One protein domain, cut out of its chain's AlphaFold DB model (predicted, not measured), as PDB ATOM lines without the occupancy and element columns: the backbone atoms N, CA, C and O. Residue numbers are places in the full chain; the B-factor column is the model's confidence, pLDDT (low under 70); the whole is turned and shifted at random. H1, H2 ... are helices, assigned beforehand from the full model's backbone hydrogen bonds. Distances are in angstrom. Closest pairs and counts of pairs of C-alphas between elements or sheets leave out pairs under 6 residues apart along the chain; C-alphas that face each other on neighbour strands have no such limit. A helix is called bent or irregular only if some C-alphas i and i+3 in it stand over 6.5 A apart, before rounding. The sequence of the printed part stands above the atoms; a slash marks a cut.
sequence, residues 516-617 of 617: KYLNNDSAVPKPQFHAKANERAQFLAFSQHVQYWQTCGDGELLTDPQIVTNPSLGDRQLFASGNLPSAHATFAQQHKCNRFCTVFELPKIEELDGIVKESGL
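This is residues 516 to 617 of the 617 residues of the protein "Alpha-type protein kinase domain-containing protein" of Pycnoporus cinnabarinus (UniProt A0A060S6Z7). One long helix, H1, is the backbone of this model: the short helix H4 packs on the middle part of it, and the helix H5 runs the same way as H1, set off toward its last turns. The two small helices H2 and H3 follow each other in a short chain of turns, H3 beside H5, while two long stretches without a named element, residues 516 to 530 and 553 to 580, fold back past H1, the first of them along its opening half. The printed part has 102 residues with five named helices, in the order H1, H2, H3, H4, H5, and no named strand; the class is all helix, though under half of the residues, 47 of 102, are in named elements. The whole is compact, with a radius of gyration of the C-alphas of 13.8 A, and its C-alphas span 40 by 31 by 20 A.

Begin with H1, residues 531 to 552, and look outward from it. Residues 538 to 545 of H1 touch H4, residues 595 to 599; the closest C-alphas are those of Phe 542 and Cys 597, 5.7 A apart, and the two centres are 9.7 A apart. Farther along, residues 545 to 552 of H1 only just touch H5, residues 605 to 615, with 3 pairs of C-alphas within 8 A. The closest C-alphas there are those of Cys 552 and Val 612, at 7.0 A. H1 and H5 run the same way at a shallow tilt of 17 degrees, with centres 19.1 A apart. Next look at H3, residues 587 to 590, which touches H5: the closest C-alphas are those of Ala 588 and Ile 605, 5.5 A apart. H1 and H3 are near each other, with 5 pairs of C-alphas within 10 A. H2, residues 581 to 585, touches no helix; H2 and H3 meet only through their link. H2 is apart from H1, H4 and H5. On the backbone, every O i to N i+4 pair is within hydrogen-bond range in H1, H2, H4 and H5. H3 is too short for such a pair, and its one O i to N i+3 pair is within range.

Find C-alpha 531 at (54.577, 13.323, -5.393); from there H1 runs through 22 residues to C-alpha 552 at (36.712, -10.644, 4.076), 31.4 A from first to last C-alpha. H5, with 11 residues, begins at Ile 605 and ends at Ser 615, where you find C-alpha 615 at (27.684, -14.877, 2.216); it measures 15.3 A. The other three are short: H2 from Pro 581 to Ala 585 measures 6.5 A, H3 from Phe 587 to Gln 590 measures 5.3 A, and H4 from Arg 595 to Val 599 measures 6.0 A. No helix is bent or irregular.

The printed part runs from residue 516 to residue 617, the chain's last residue, and has no cut. The two C-alphas farthest apart are those of His 530 and Gly 616, at 42.2 A, while the first and last printed C-alphas, of Lys 516 and Leu 617, are 31.1 A apart. The link from H1 to H2 is long, with 28 residues; the links from H2 to H3, from H3 to H4 and from H4 to H5 are tight. Look at the B-factor column for the model's confidence: the mean pLDDT of the printed part is 80.2, and 26 residues are under 70, namely residues 553 to 574, residue 612 and residues 615 to 617.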
ATOM      1  N   LYS A 516      49.614  13.014   8.104       88.06
ATOM      2  CA  LYS A 516      48.518  12.056   8.050       88.06
ATOM      3  C   LYS A 516      48.205  11.763   6.579       88.06
ATOM      4  O   LYS A 516      47.871  12.689   5.838       88.06
ATOM      5  N   TYR A 517      48.357  10.506   6.169       93.69
ATOM      6  CA  TYR A 517      48.132  10.064   4.787       93.69
ATOM      7  C   TYR A 517      46.685   9.634   4.524       93.69
ATOM      8  O   TYR A 517      46.173   9.872   3.436       93.69
ATOM      9  N   LEU A 518      46.028   9.056   5.529       91.75
ATOM     10  CA  LEU A 518      44.643   8.586   5.491       91.75
ATOM     11  C   LEU A 518      43.920   9.051   6.751       91.75
ATOM     12  O   LEU A 518      44.551   9.196   7.801       91.75
ATOM     13  N   ASN A 519      42.620   9.315   6.649       89.38
ATOM     14  CA  ASN A 519      41.785   9.523   7.827       89.38
ATOM     15  C   ASN A 519      41.180   8.196   8.303       89.38
ATOM     16  O   ASN A 519      41.215   7.202   7.596       89.38
ATOM     17  N   ASN A 520      40.649   8.190   9.525       84.50
ATOM     18  CA  ASN A 520      40.067   6.984  10.121       84.50
ATOM     19  C   ASN A 520      38.622   6.768   9.639       84.50
ATOM     20  O   ASN A 520      38.111   5.662   9.692       84.50
ATOM     21  N   ASP A 521      37.971   7.844   9.205       88.19
ATOM     22  CA  ASP A 521      36.595   7.906   8.713       88.19
ATOM     23  C   ASP A 521      36.516   7.895   7.179       88.19
ATOM     24  O   ASP A 521      35.437   8.077   6.616       88.19
ATOM     25  N   SER A 522      37.659   7.734   6.497       92.88
ATOM     26  CA  SER A 522      37.717   7.763   5.044       92.88
ATOM     27  C   SER A 522      38.775   6.834   4.466       92.88
ATOM     28  O   SER A 522      39.955   6.944   4.801       92.88
ATOM     29  N   ALA A 523      38.363   6.000   3.510       92.50
ATOM     30  CA  ALA A 523      39.263   5.189   2.685       92.50
ATOM     31  C   ALA A 523      40.030   6.012   1.628       92.50
ATOM     32  O   ALA A 523      40.893   5.487   0.920       92.50
ATOM     33  N   VAL A 524      39.707   7.302   1.478       95.94
ATOM     34  CA  VAL A 524      40.285   8.166   0.446       95.94
ATOM     35  C   VAL A 524      41.633   8.731   0.923       95.94
ATOM     36  O   VAL A 524      41.688   9.405   1.959       95.94
ATOM     37  N   PRO A 525      42.732   8.529   0.165       95.75
ATOM     38  CA  PRO A 525      44.013   9.177   0.433       95.75
ATOM     39  C   PRO A 525      43.883  10.692   0.574       95.75
ATOM     40  O   PRO A 525      43.317  11.361  -0.291       95.75
ATOM     41  N   LYS A 526      44.479  11.264   1.625       93.56
ATOM     42  CA  LYS A 526      44.573  12.720   1.752       93.56
ATOM     43  C   LYS A 526      45.535  13.260   0.692       93.56
ATOM     44  O   LYS A 526      46.692  12.821   0.689       93.56
ATOM     45  N   PRO A 527      45.133  14.250  -0.125       94.00
ATOM     46  CA  PRO A 527      46.044  14.914  -1.047       94.00
ATOM     47  C   PRO A 527      47.272  15.471  -0.319       94.00
ATOM     48  O   PRO A 527      47.164  16.102   0.735       94.00
ATOM     49  N   GLN A 528      48.453  15.219  -0.875       92.94
ATOM     50  CA  GLN A 528      49.740  15.670  -0.359       92.94
ATOM     51  C   GLN A 528      50.404  16.631  -1.345       92.94
ATOM     52  O   GLN A 528      50.268  16.507  -2.559       92.94
ATOM     53  N   PHE A 529      51.215  17.547  -0.819       90.38
ATOM     54  CA  PHE A 529      51.950  18.517  -1.639       90.38
ATOM     55  C   PHE A 529      53.085  17.909  -2.480       90.38
ATOM     56  O   PHE A 529      53.503  18.507  -3.463       90.38
ATOM     57  N   HIS A 530      53.621  16.745  -2.099       90.25
ATOM     58  CA  HIS A 530      54.766  16.132  -2.783       90.25
ATOM     59  C   HIS A 530      54.369  14.807  -3.429       90.25
ATOM     60  O   HIS A 530      53.708  13.989  -2.789       90.25
ATOM     61  N   ALA A 531      54.864  14.547  -4.642       91.69
ATOM     62  CA  ALA A 531      54.577  13.323  -5.393       91.69
ATOM     63  C   ALA A 531      54.875  12.042  -4.589       91.69
ATOM     64  O   ALA A 531      53.991  11.210  -4.426       91.69
ATOM     65  N   LYS A 532      56.056  11.939  -3.959       91.44
ATOM     66  CA  LYS A 532      56.416  10.791  -3.095       91.44
ATOM     67  C   LYS A 532      55.480  10.613  -1.893       91.44
ATOM     68  O   LYS A 532      55.291   9.508  -1.397       91.44
ATOM     69  N   ALA A 533      54.910  11.702  -1.375       90.62
ATOM     70  CA  ALA A 533      53.949  11.632  -0.278       90.62
ATOM     71  C   ALA A 533      52.570  11.165  -0.775       90.62
ATOM     72  O   ALA A 533      51.937  10.368  -0.090       90.62
ATOM     73  N   ASN A 534      52.140  11.604  -1.964       94.56
ATOM     74  CA  ASN A 534      50.934  11.088  -2.621       94.56
ATOM     75  C   ASN A 534      51.065   9.599  -2.943       94.56
ATOM     76  O   ASN A 534      50.149   8.836  -2.667       94.56
ATOM     77  N   GLU A 535      52.221   9.178  -3.450       95.44
ATOM     78  CA  GLU A 535      52.530   7.773  -3.718       95.44
ATOM     79  C   GLU A 535      52.416   6.914  -2.452       95.44
ATOM     80  O   GLU A 535      51.759   5.878  -2.474       95.44
ATOM     81  N   ARG A 536      52.966   7.371  -1.316       95.69
ATOM     82  CA  ARG A 536      52.778   6.697  -0.018       95.69
ATOM     83  C   ARG A 536      51.313   6.651   0.412       95.69
ATOM     84  O   ARG A 536      50.880   5.632   0.934       95.69
ATOM     85  N   ALA A 537      50.552   7.725   0.200       95.75
ATOM     86  CA  ALA A 537      49.129   7.757   0.537       95.75
ATOM     87  C   ALA A 537      48.321   6.752  -0.303       95.75
ATOM     88  O   ALA A 537      47.489   6.028   0.235       95.75
ATOM     89  N   GLN A 538      48.613   6.666  -1.604       97.06
ATOM     90  CA  GLN A 538      48.016   5.684  -2.511       97.06
ATOM     91  C   GLN A 538      48.413   4.252  -2.138       97.06
ATOM     92  O   GLN A 538      47.549   3.380  -2.082       97.06
ATOM     93  N   PHE A 539      49.689   4.012  -1.821       97.00
ATOM     94  CA  PHE A 539      50.156   2.708  -1.350       97.00
ATOM     95  C   PHE A 539      49.445   2.276  -0.061       97.00
ATOM     96  O   PHE A 539      49.050   1.122   0.068       97.00
ATOM     97  N   LEU A 540      49.228   3.198   0.882       95.75
ATOM     98  CA  LEU A 540      48.502   2.889   2.114       95.75
ATOM     99  C   LEU A 540      47.021   2.573   1.855       95.75
ATOM    100  O   LEU A 540      46.502   1.644   2.462       95.75
ATOM    101  N   ALA A 541      46.349   3.268   0.930       96.44
ATOM    102  CA  ALA A 541      44.980   2.904   0.543       96.44
ATOM    103  C   ALA A 541      44.919   1.545  -0.174       96.44
ATOM    104  O   ALA A 541      44.004   0.767   0.068       96.44
ATOM    105  N   PHE A 542      45.908   1.234  -1.015       96.75
ATOM    106  CA  PHE A 542      46.071  -0.107  -1.581       96.75
ATOM    107  C   PHE A 542      46.272  -1.161  -0.485       96.75
ATOM    108  O   PHE A 542      45.626  -2.200  -0.518       96.75
ATOM    109  N   SER A 543      47.096  -0.863   0.523       96.00
ATOM    110  CA  SER A 543      47.319  -1.758   1.666       96.00
ATOM    111  C   SER A 543      46.011  -2.056   2.405       96.00
ATOM    112  O   SER A 543      45.754  -3.211   2.724       96.00
ATOM    113  N   GLN A 544      45.158  -1.043   2.615       93.38
ATOM    114  CA  GLN A 544      43.824  -1.236   3.198       93.38
ATOM    115  C   GLN A 544      42.929  -2.121   2.321       93.38
ATOM    116  O   GLN A 544      42.176  -2.921   2.860       93.38
ATOM    117  N   HIS A 545      43.010  -2.008   0.992       94.50
ATOM    118  CA  HIS A 545      42.238  -2.856   0.081       94.50
ATOM    119  C   HIS A 545      42.706  -4.315   0.133       94.50
ATOM    120  O   HIS A 545      41.881  -5.203   0.302       94.50
ATOM    121  N   VAL A 546      44.019  -4.572   0.074       93.81
ATOM    122  CA  VAL A 546      44.566  -5.932   0.245       93.81
ATOM    123  C   VAL A 546      44.108  -6.528   1.572       93.81
ATOM    124  O   VAL A 546      43.636  -7.656   1.594       93.81
ATOM    125  N   GLN A 547      44.212  -5.761   2.661       91.31
ATOM    126  CA  GLN A 547      43.775  -6.203   3.984       91.31
ATOM    127  C   GLN A 547      42.284  -6.528   3.986       91.31
ATOM    128  O   GLN A 547      41.933  -7.641   4.340       91.31
ATOM    129  N   TYR A 548      41.436  -5.609   3.515       87.88
ATOM    130  CA  TYR A 548      39.995  -5.824   3.411       87.88
ATOM    131  C   TYR A 548      39.676  -7.099   2.628       87.88
ATOM    132  O   TYR A 548      38.960  -7.956   3.123       87.88
ATOM    133  N   TRP A 549      40.267  -7.277   1.448       88.75
ATOM    134  CA  TRP A 549      40.044  -8.458   0.621       88.75
ATOM    135  C   TRP A 549      40.508  -9.756   1.295       88.75
ATOM    136  O   TRP A 549      39.738 -10.708   1.377       88.75
ATOM    137  N   GLN A 550      41.740  -9.786   1.812       87.38
ATOM    138  CA  GLN A 550      42.315 -10.977   2.443       87.38
ATOM    139  C   GLN A 550      41.608 -11.368   3.742       87.38
ATOM    140  O   GLN A 550      41.690 -12.526   4.135       87.38
ATOM    141  N   THR A 551      40.945 -10.425   4.414       79.25
ATOM    142  CA  THR A 551      40.237 -10.692   5.671       79.25
ATOM    143  C   THR A 551      38.720 -10.800   5.520       79.25
ATOM    144  O   THR A 551      38.057 -11.119   6.500       79.25
ATOM    145  N   CYS A 552      38.153 -10.511   4.342       70.00
ATOM    146  CA  CYS A 552      36.712 -10.644   4.076       70.00
ATOM    147  C   CYS A 552      36.315 -12.006   3.475       70.00
ATOM    148  O   CYS A 552      35.126 -12.241   3.289       70.00
ATOM    149  N   GLY A 553      37.267 -12.895   3.158       50.69
ATOM    150  CA  GLY A 553      36.995 -14.253   2.672       50.69
ATOM    151  C   GLY A 553      37.270 -15.301   3.751       50.69
ATOM    152  O   GLY A 553      38.421 -15.450   4.139       50.69
ATOM    153  N   ASP A 554      36.215 -15.992   4.191       41.44
ATOM    154  CA  ASP A 554      36.151 -17.057   5.208       41.44
ATOM    155  C   ASP A 554      36.787 -16.767   6.584       41.44
ATOM    156  O   ASP A 554      37.975 -16.495   6.745       41.44
ATOM    157  N   GLY A 555      35.929 -16.823   7.608       47.47
ATOM    158  CA  GLY A 555      36.195 -16.380   8.971       47.47
ATOM    159  C   GLY A 555      37.364 -17.062   9.686       47.47
ATOM    160  O   GLY A 555      37.694 -18.215   9.442       47.47
ATOM    161  N   GLU A 556      37.975 -16.298  10.601       34.53
ATOM    162  CA  GLU A 556      38.123 -16.635  12.035       34.53
ATOM    163  C   GLU A 556      39.171 -15.763  12.753       34.53
ATOM    164  O   GLU A 556      39.251 -15.799  13.979       34.53
ATOM    165  N   LEU A 557      39.950 -14.919  12.062       31.52
ATOM    166  CA  LEU A 557      41.013 -14.142  12.720       31.52
ATOM    167  C   LEU A 557      41.178 -12.718  12.169       31.52
ATOM    168  O   LEU A 557      41.461 -12.507  10.994       31.52
ATOM    169  N   LEU A 558      41.113 -11.744  13.078       39.53
ATOM    170  CA  LEU A 558      41.568 -10.361  12.899       39.53
ATOM    171  C   LEU A 558      42.561  -9.992  14.048       39.53
ATOM    172  O   LEU A 558      42.552 -10.658  15.089       39.53
ATOM    173  N   THR A 559      43.370  -8.914  13.939       36.72
ATOM    174  CA  THR A 559      43.010  -7.603  14.564       36.72
ATOM    175  C   THR A 559      44.099  -6.525  14.987       36.72
ATOM    176  O   THR A 559      44.473  -6.455  16.149       36.72
ATOM    177  N   ASP A 560      44.450  -5.530  14.119       40.81
ATOM    178  CA  ASP A 560      44.416  -4.030  14.339       40.81
ATOM    179  C   ASP A 560      45.569  -3.022  14.656       40.81
ATOM    180  O   ASP A 560      45.625  -2.584  15.774       40.81
ATOM    181  N   PRO A 561      46.195  -2.286  13.699       49.81
ATOM    182  CA  PRO A 561      46.408  -0.803  13.741       49.81
ATOM    183  C   PRO A 561      45.104  -0.021  14.027       49.81
ATOM    184  O   PRO A 561      44.193  -0.595  14.585       49.81
ATOM    185  N   GLN A 562      44.931   1.277  13.702       63.31
ATOM    186  CA  GLN A 562      43.575   1.867  13.750       63.31
ATOM    187  C   GLN A 562      42.691   1.180  12.702       63.31
ATOM    188  O   GLN A 562      42.537   1.665  11.583       63.31
ATOM    189  N   ILE A 563      42.184   0.019  13.061       67.75
ATOM    190  CA  ILE A 563      41.367  -0.815  12.230       67.75
ATOM    191  C   ILE A 563      39.962  -0.727  12.748       67.75
ATOM    192  O   ILE A 563      39.645  -0.380  13.889       67.75
ATOM    193  N   VAL A 564      39.125  -0.898  11.755       64.69
ATOM    194  CA  VAL A 564      37.709  -0.865  11.874       64.69
ATOM    195  C   VAL A 564      37.281  -2.296  11.654       64.69
ATOM    196  O   VAL A 564      37.462  -2.839  10.565       64.69
ATOM    197  N   THR A 565      36.791  -2.920  12.712       58.97
ATOM    198  CA  THR A 565      36.301  -4.292  12.651       58.97
ATOM    199  C   THR A 565      34.853  -4.298  12.179       58.97
ATOM    200  O   THR A 565      34.125  -3.315  12.355       58.97
ATOM    201  N   ASN A 566      34.412  -5.426  11.619       58.94
ATOM    202  CA  ASN A 566      32.989  -5.656  11.398       58.94
ATOM    203  C   ASN A 566      32.256  -5.520  12.756       58.94
ATOM    204  O   ASN A 566      32.713  -6.103  13.748       58.94
ATOM    205  N   PRO A 567      31.156  -4.744  12.844       63.97
ATOM    206  CA  PRO A 567      30.369  -4.610  14.070       63.97
ATOM    207  C   PRO A 567      29.844  -5.933  14.647       63.97
ATOM    208  O   PRO A 567      29.488  -5.967  15.823       63.97
ATOM    209  N   SER A 568      29.793  -7.005  13.847       62.66
ATOM    210  CA  SER A 568      29.385  -8.347  14.280       62.66
ATOM    211  C   SER A 568      30.367  -9.012  15.253       62.66
ATOM    212  O   SER A 568      29.963  -9.885  16.017       62.66
ATOM    213  N   LEU A 569      31.631  -8.573  15.304       56.31
ATOM    214  CA  LEU A 569      32.684  -9.175  16.140       56.31
ATOM    215  C   LEU A 569      32.640  -8.766  17.624       56.31
ATOM    216  O   LEU A 569      33.600  -8.982  18.362       56.31
ATOM    217  N   GLY A 570      31.531  -8.187  18.082       61.69
ATOM    218  CA  GLY A 570      31.342  -7.780  19.470       61.69
ATOM    219  C   GLY A 570      31.840  -6.364  19.768       61.69
ATOM    220  O   GLY A 570      31.788  -5.468  18.927       61.69
ATOM    221  N   ASP A 571      32.225  -6.135  21.023       55.88
ATOM    222  CA  ASP A 571      32.310  -4.809  21.637       55.88
ATOM    223  C   ASP A 571      33.132  -3.781  20.826       55.88
ATOM    224  O   ASP A 571      34.235  -4.056  20.346       55.88
ATOM    225  N   ARG A 572      32.640  -2.533  20.740       60.03
ATOM    226  CA  ARG A 572      33.213  -1.429  19.923       60.03
ATOM    227  C   ARG A 572      34.622  -0.963  20.352       60.03
ATOM    228  O   ARG A 572      35.086   0.079  19.896       60.03
ATOM    229  N   GLN A 573      35.293  -1.673  21.261       63.12
ATOM    230  CA  GLN A 573      36.554  -1.260  21.891       63.12
ATOM    231  C   GLN A 573      37.683  -2.291  21.803       63.12
ATOM    232  O   GLN A 573      38.711  -2.093  22.455       63.12
ATOM    233  N   LEU A 574      37.546  -3.348  20.995       66.62
ATOM    234  CA  LEU A 574      38.595  -4.367  20.866       66.62
ATOM    235  C   LEU A 574      39.982  -3.756  20.534       66.62
ATOM    236  O   LEU A 574      40.983  -4.179  21.115       66.62
ATOM    237  N   PHE A 575      40.032  -2.682  19.725       70.19
ATOM    238  CA  PHE A 575      41.277  -2.026  19.264       70.19
ATOM    239  C   PHE A 575      41.328  -0.532  19.521       70.19
ATOM    240  O   PHE A 575      41.663   0.291  18.667       70.19
ATOM    241  N   ALA A 576      41.017  -0.193  20.769       74.81
ATOM    242  CA  ALA A 576      40.982   1.170  21.265       74.81
ATOM    243  C   ALA A 576      39.877   2.031  20.621       74.81
ATOM    244  O   ALA A 576      39.001   1.572  19.894       74.81
ATOM    245  N   SER A 577      39.861   3.315  20.972       76.00
ATOM    246  CA  SER A 577      38.688   4.186  20.825       76.00
ATOM    247  C   SER A 577      38.428   4.724  19.415       76.00
ATOM    248  O   SER A 577      37.583   5.600  19.263       76.00
ATOM    249  N   GLY A 578      39.190   4.310  18.404       71.88
ATOM    250  CA  GLY A 578      39.014   4.806  17.034       71.88
ATOM    251  C   GLY A 578      38.473   3.760  16.064       71.88
ATOM    252  O   GLY A 578      38.568   3.979  14.859       71.88
ATOM    253  N   ASN A 579      37.909   2.663  16.578       76.69
ATOM    254  CA  ASN A 579      37.058   1.771  15.801       76.69
ATOM    255  C   ASN A 579      35.748   2.506  15.462       76.69
ATOM    256  O   ASN A 579      34.975   2.865  16.352       76.69
ATOM    257  N   LEU A 580      35.531   2.788  14.176       82.56
ATOM    258  CA  LEU A 580      34.371   3.519  13.669       82.56
ATOM    259  C   LEU A 580      33.512   2.588  12.802       82.56
ATOM    260  O   LEU A 580      33.759   2.531  11.604       82.56
ATOM    261  N   PRO A 581      32.476   1.916  13.340       80.88
ATOM    262  CA  PRO A 581      31.598   1.014  12.579       80.88
ATOM    263  C   PRO A 581      31.150   1.548  11.211       80.88
ATOM    264  O   PRO A 581      31.114   0.822  10.220       80.88
ATOM    265  N   SER A 582      30.861   2.850  11.143       84.25
ATOM    266  CA  SER A 582      30.486   3.532   9.907       84.25
ATOM    267  C   SER A 582      31.582   3.485   8.844       84.25
ATOM    268  O   SER A 582      31.271   3.293   7.677       84.25
ATOM    269  N   ALA A 583      32.853   3.625   9.227       85.38
ATOM    270  CA  ALA A 583      33.974   3.609   8.295       85.38
ATOM    271  C   ALA A 583      34.117   2.246   7.601       85.38
ATOM    272  O   ALA A 583      34.378   2.224   6.402       85.38
ATOM    273  N   HIS A 584      33.872   1.139   8.314       84.62
ATOM    274  CA  HIS A 584      33.847  -0.208   7.730       84.62
ATOM    275  C   HIS A 584      32.685  -0.346   6.748       84.62
ATOM    276  O   HIS A 584      32.898  -0.696   5.591       84.62
ATOM    277  N   ALA A 585      31.471   0.020   7.173       82.75
ATOM    278  CA  ALA A 585      30.277  -0.042   6.327       82.75
ATOM    279  C   ALA A 585      30.399   0.799   5.043       82.75
ATOM    280  O   ALA A 585      29.837   0.450   4.009       82.75
ATOM    281  N   THR A 586      31.141   1.908   5.093       88.88
ATOM    282  CA  THR A 586      31.359   2.778   3.932       88.88
ATOM    283  C   THR A 586      32.653   2.491   3.174       88.88
ATOM    284  O   THR A 586      32.898   3.152   2.166       88.88
ATOM    285  N   PHE A 587      33.497   1.553   3.623       90.19
ATOM    286  CA  PHE A 587      34.824   1.344   3.036       90.19
ATOM    287  C   PHE A 587      34.728   0.996   1.549       90.19
ATOM    288  O   PHE A 587      35.339   1.685   0.731       90.19
ATOM    289  N   ALA A 588      33.883   0.021   1.194       89.75
ATOM    290  CA  ALA A 588      33.645  -0.379  -0.192       89.75
ATOM    291  C   ALA A 588      33.126   0.774  -1.067       89.75
ATOM    292  O   ALA A 588      33.523   0.920  -2.214       89.75
ATOM    293  N   GLN A 589      32.299   1.658  -0.508       91.62
ATOM    294  CA  GLN A 589      31.733   2.794  -1.244       91.62
ATOM    295  C   GLN A 589      32.742   3.933  -1.448       91.62
ATOM    296  O   GLN A 589      32.653   4.697  -2.409       91.62
ATOM    297  N   GLN A 590      33.672   4.105  -0.508       94.12
ATOM    298  CA  GLN A 590      34.617   5.218  -0.513       94.12
ATOM    299  C   GLN A 590      35.949   4.873  -1.172       94.12
ATOM    300  O   GLN A 590      36.613   5.771  -1.704       94.12
ATOM    301  N   HIS A 591      36.384   3.615  -1.086       95.44
ATOM    302  CA  HIS A 591      37.656   3.197  -1.646       95.44
ATOM    303  C   HIS A 591      37.631   3.365  -3.164       95.44
ATOM    304  O   HIS A 591      36.727   2.910  -3.853       95.44
ATOM    305  N   LYS A 592      38.668   4.010  -3.697       96.25
ATOM    306  CA  LYS A 592      38.886   4.119  -5.137       96.25
ATOM    307  C   LYS A 592      40.169   3.384  -5.465       96.25
ATOM    308  O   LYS A 592      41.243   3.819  -5.029       96.25
ATOM    309  N   CYS A 593      40.055   2.304  -6.237       96.69
ATOM    310  CA  CYS A 593      41.216   1.584  -6.737       96.69
ATOM    311  C   CYS A 593      42.187   2.568  -7.397       96.69
ATOM    312  O   CYS A 593      41.802   3.424  -8.194       96.69
ATOM    313  N   ASN A 594      43.456   2.464  -7.021       96.19
ATOM    314  CA  ASN A 594      44.524   3.283  -7.570       96.19
ATOM    315  C   ASN A 594      45.505   2.403  -8.352       96.19
ATOM    316  O   ASN A 594      45.317   1.193  -8.455       96.19
ATOM    317  N   ARG A 595      46.575   3.005  -8.883       95.50
ATOM    318  CA  ARG A 595      47.547   2.291  -9.723       95.50
ATOM    319  C   ARG A 595      48.126   1.030  -9.068       95.50
ATOM    320  O   ARG A 595      48.392   0.078  -9.782       95.50
ATOM    321  N   PHE A 596      48.309   1.004  -7.742       95.69
ATOM    322  CA  PHE A 596      48.794  -0.194  -7.052       95.69
ATOM    323  C   PHE A 596      47.730  -1.297  -7.104       95.69
ATOM    324  O   PHE A 596      48.042  -2.407  -7.511       95.69
ATOM    325  N   CYS A 597      46.467  -0.978  -6.800       96.19
ATOM    326  CA  CYS A 597      45.356  -1.930  -6.904       96.19
ATOM    327  C   CYS A 597      45.244  -2.518  -8.318       96.19
ATOM    328  O   CYS A 597      45.048  -3.716  -8.461       96.19
ATOM    329  N   THR A 598      45.409  -1.684  -9.352       94.12
ATOM    330  CA  THR A 598      45.369  -2.122 -10.756       94.12
ATOM    331  C   THR A 598      46.555  -3.007 -11.124       94.12
ATOM    332  O   THR A 598      46.356  -4.045 -11.736       94.12
ATOM    333  N   VAL A 599      47.782  -2.622 -10.751       92.69
ATOM    334  CA  VAL A 599      48.992  -3.399 -11.080       92.69
ATOM    335  C   VAL A 599      48.989  -4.767 -10.400       92.69
ATOM    336  O   VAL A 599      49.437  -5.738 -10.993       92.69
ATOM    337  N   PHE A 600      48.470  -4.847  -9.175       92.94
ATOM    338  CA  PHE A 600      48.325  -6.111  -8.453       92.94
ATOM    339  C   PHE A 600      46.986  -6.811  -8.717       92.94
ATOM    340  O   PHE A 600      46.679  -7.780  -8.030       92.94
ATOM    341  N   GLU A 601      46.207  -6.322  -9.692       93.94
ATOM    342  CA  GLU A 601      44.944  -6.916 -10.149       93.94
ATOM    343  C   GLU A 601      44.004  -7.288  -8.996       93.94
ATOM    344  O   GLU A 601      43.416  -8.371  -8.968       93.94
ATOM    345  N   LEU A 602      43.884  -6.392  -8.013       93.12
ATOM    346  CA  LEU A 602      42.919  -6.591  -6.943       93.12
ATOM    347  C   LEU A 602      41.502  -6.590  -7.528       93.12
ATOM    348  O   LEU A 602      41.222  -5.761  -8.409       93.12
ATOM    349  N   PRO A 603      40.609  -7.469  -7.034       92.94
ATOM    350  CA  PRO A 603      39.205  -7.430  -7.416       92.94
ATOM    351  C   PRO A 603      38.638  -6.041  -7.145       92.94
ATOM    352  O   PRO A 603      39.106  -5.313  -6.261       92.94
ATOM    353  N   LYS A 604      37.639  -5.637  -7.927       92.25
ATOM    354  CA  LYS A 604      36.992  -4.358  -7.651       92.25
ATOM    355  C   LYS A 604      36.256  -4.473  -6.328       92.25
ATOM    356  O   LYS A 604      35.657  -5.501  -6.023       92.25
ATOM    357  N   ILE A 605      36.299  -3.418  -5.528       88.31
ATOM    358  CA  ILE A 605      35.757  -3.506  -4.176       88.31
ATOM    359  C   ILE A 605      34.233  -3.687  -4.177       88.31
ATOM    360  O   ILE A 605      33.678  -4.296  -3.270       88.31
ATOM    361  N   GLU A 606      33.568  -3.227  -5.237       86.88
ATOM    362  CA  GLU A 606      32.143  -3.438  -5.474       86.88
ATOM    363  C   GLU A 606      31.804  -4.918  -5.712       86.88
ATOM    364  O   GLU A 606      30.715  -5.361  -5.353       86.88
ATOM    365  N   GLU A 607      32.732  -5.694  -6.281       86.94
ATOM    366  CA  GLU A 607      32.576  -7.142  -6.478       86.94
ATOM    367  C   GLU A 607      32.715  -7.882  -5.139       86.94
ATOM    368  O   GLU A 607      31.972  -8.822  -4.868       86.94
ATOM    369  N   LEU A 608      33.609  -7.411  -4.260       80.81
ATOM    370  CA  LEU A 608      33.786  -7.964  -2.914       80.81
ATOM    371  C   LEU A 608      32.581  -7.701  -2.006       80.81
ATOM    372  O   LEU A 608      32.168  -8.594  -1.274       80.81
ATOM    373  N   ASP A 609      31.998  -6.501  -2.062       75.88
ATOM    374  CA  ASP A 609      30.811  -6.150  -1.269       75.88
ATOM    375  C   ASP A 609      29.600  -7.027  -1.636       75.88
ATOM    376  O   ASP A 609      28.811  -7.392  -0.767       75.88
ATOM    377  N   GLY A 610      29.485  -7.427  -2.910       76.12
ATOM    378  CA  GLY A 610      28.508  -8.425  -3.350       76.12
ATOM    379  C   GLY A 610      28.714  -9.776  -2.663       76.12
ATOM    380  O   GLY A 610      27.778 -10.304  -2.070       76.12
ATOM    381  N   ILE A 611      29.952 -10.278  -2.652       73.75
ATOM    382  CA  ILE A 611      30.308 -11.560  -2.022       73.75
ATOM    383  C   ILE A 611      30.046 -11.532  -0.510       73.75
ATOM    384  O   ILE A 611      29.476 -12.477   0.034       73.75
ATOM    385  N   VAL A 612      30.418 -10.451   0.182       68.62
ATOM    386  CA  VAL A 612      30.188 -10.309   1.633       68.62
ATOM    387  C   VAL A 612      28.688 -10.300   1.948       68.62
ATOM    388  O   VAL A 612      28.235 -11.007   2.844       68.62
ATOM    389  N   LYS A 613      27.886  -9.568   1.166       74.88
ATOM    390  CA  LYS A 613      26.427  -9.531   1.350       74.88
ATOM    391  C   LYS A 613      25.753 -10.866   1.046       74.88
ATOM    392  O   LYS A 613      24.817 -11.236   1.748       74.88
ATOM    393  N   GLU A 614      26.202 -11.570   0.010       72.81
ATOM    394  CA  GLU A 614      25.651 -12.873  -0.383       72.81
ATOM    395  C   GLU A 614      26.037 -13.992   0.592       72.81
ATOM    396  O   GLU A 614      25.242 -14.901   0.819       72.81
ATOM    397  N   SER A 615      27.219 -13.908   1.209       66.38
ATOM    398  CA  SER A 615      27.684 -14.877   2.216       66.38
ATOM    399  C   SER A 615      27.042 -14.703   3.597       66.38
ATOM    400  O   SER A 615      27.187 -15.582   4.444       66.38
ATOM    401  N   GLY A 616      26.296 -13.616   3.833       59.44
ATOM    402  CA  GLY A 616      25.631 -13.358   5.115       59.44
ATOM    403  C   GLY A 616      26.584 -12.974   6.256       59.44
ATOM    404  O   GLY A 616      26.205 -13.118   7.422       59.44
ATOM    405  N   LEU A 617      27.796 -12.512   5.920       50.12
ATOM    406  CA  LEU A 617      28.848 -12.065   6.847       50.12
ATOM    407  C   LEU A 617      28.705 -10.600   7.300       50.12
ATOM    408  O   LEU A 617      28.151  -9.771   6.540       50.12
TER     409      LEU A 617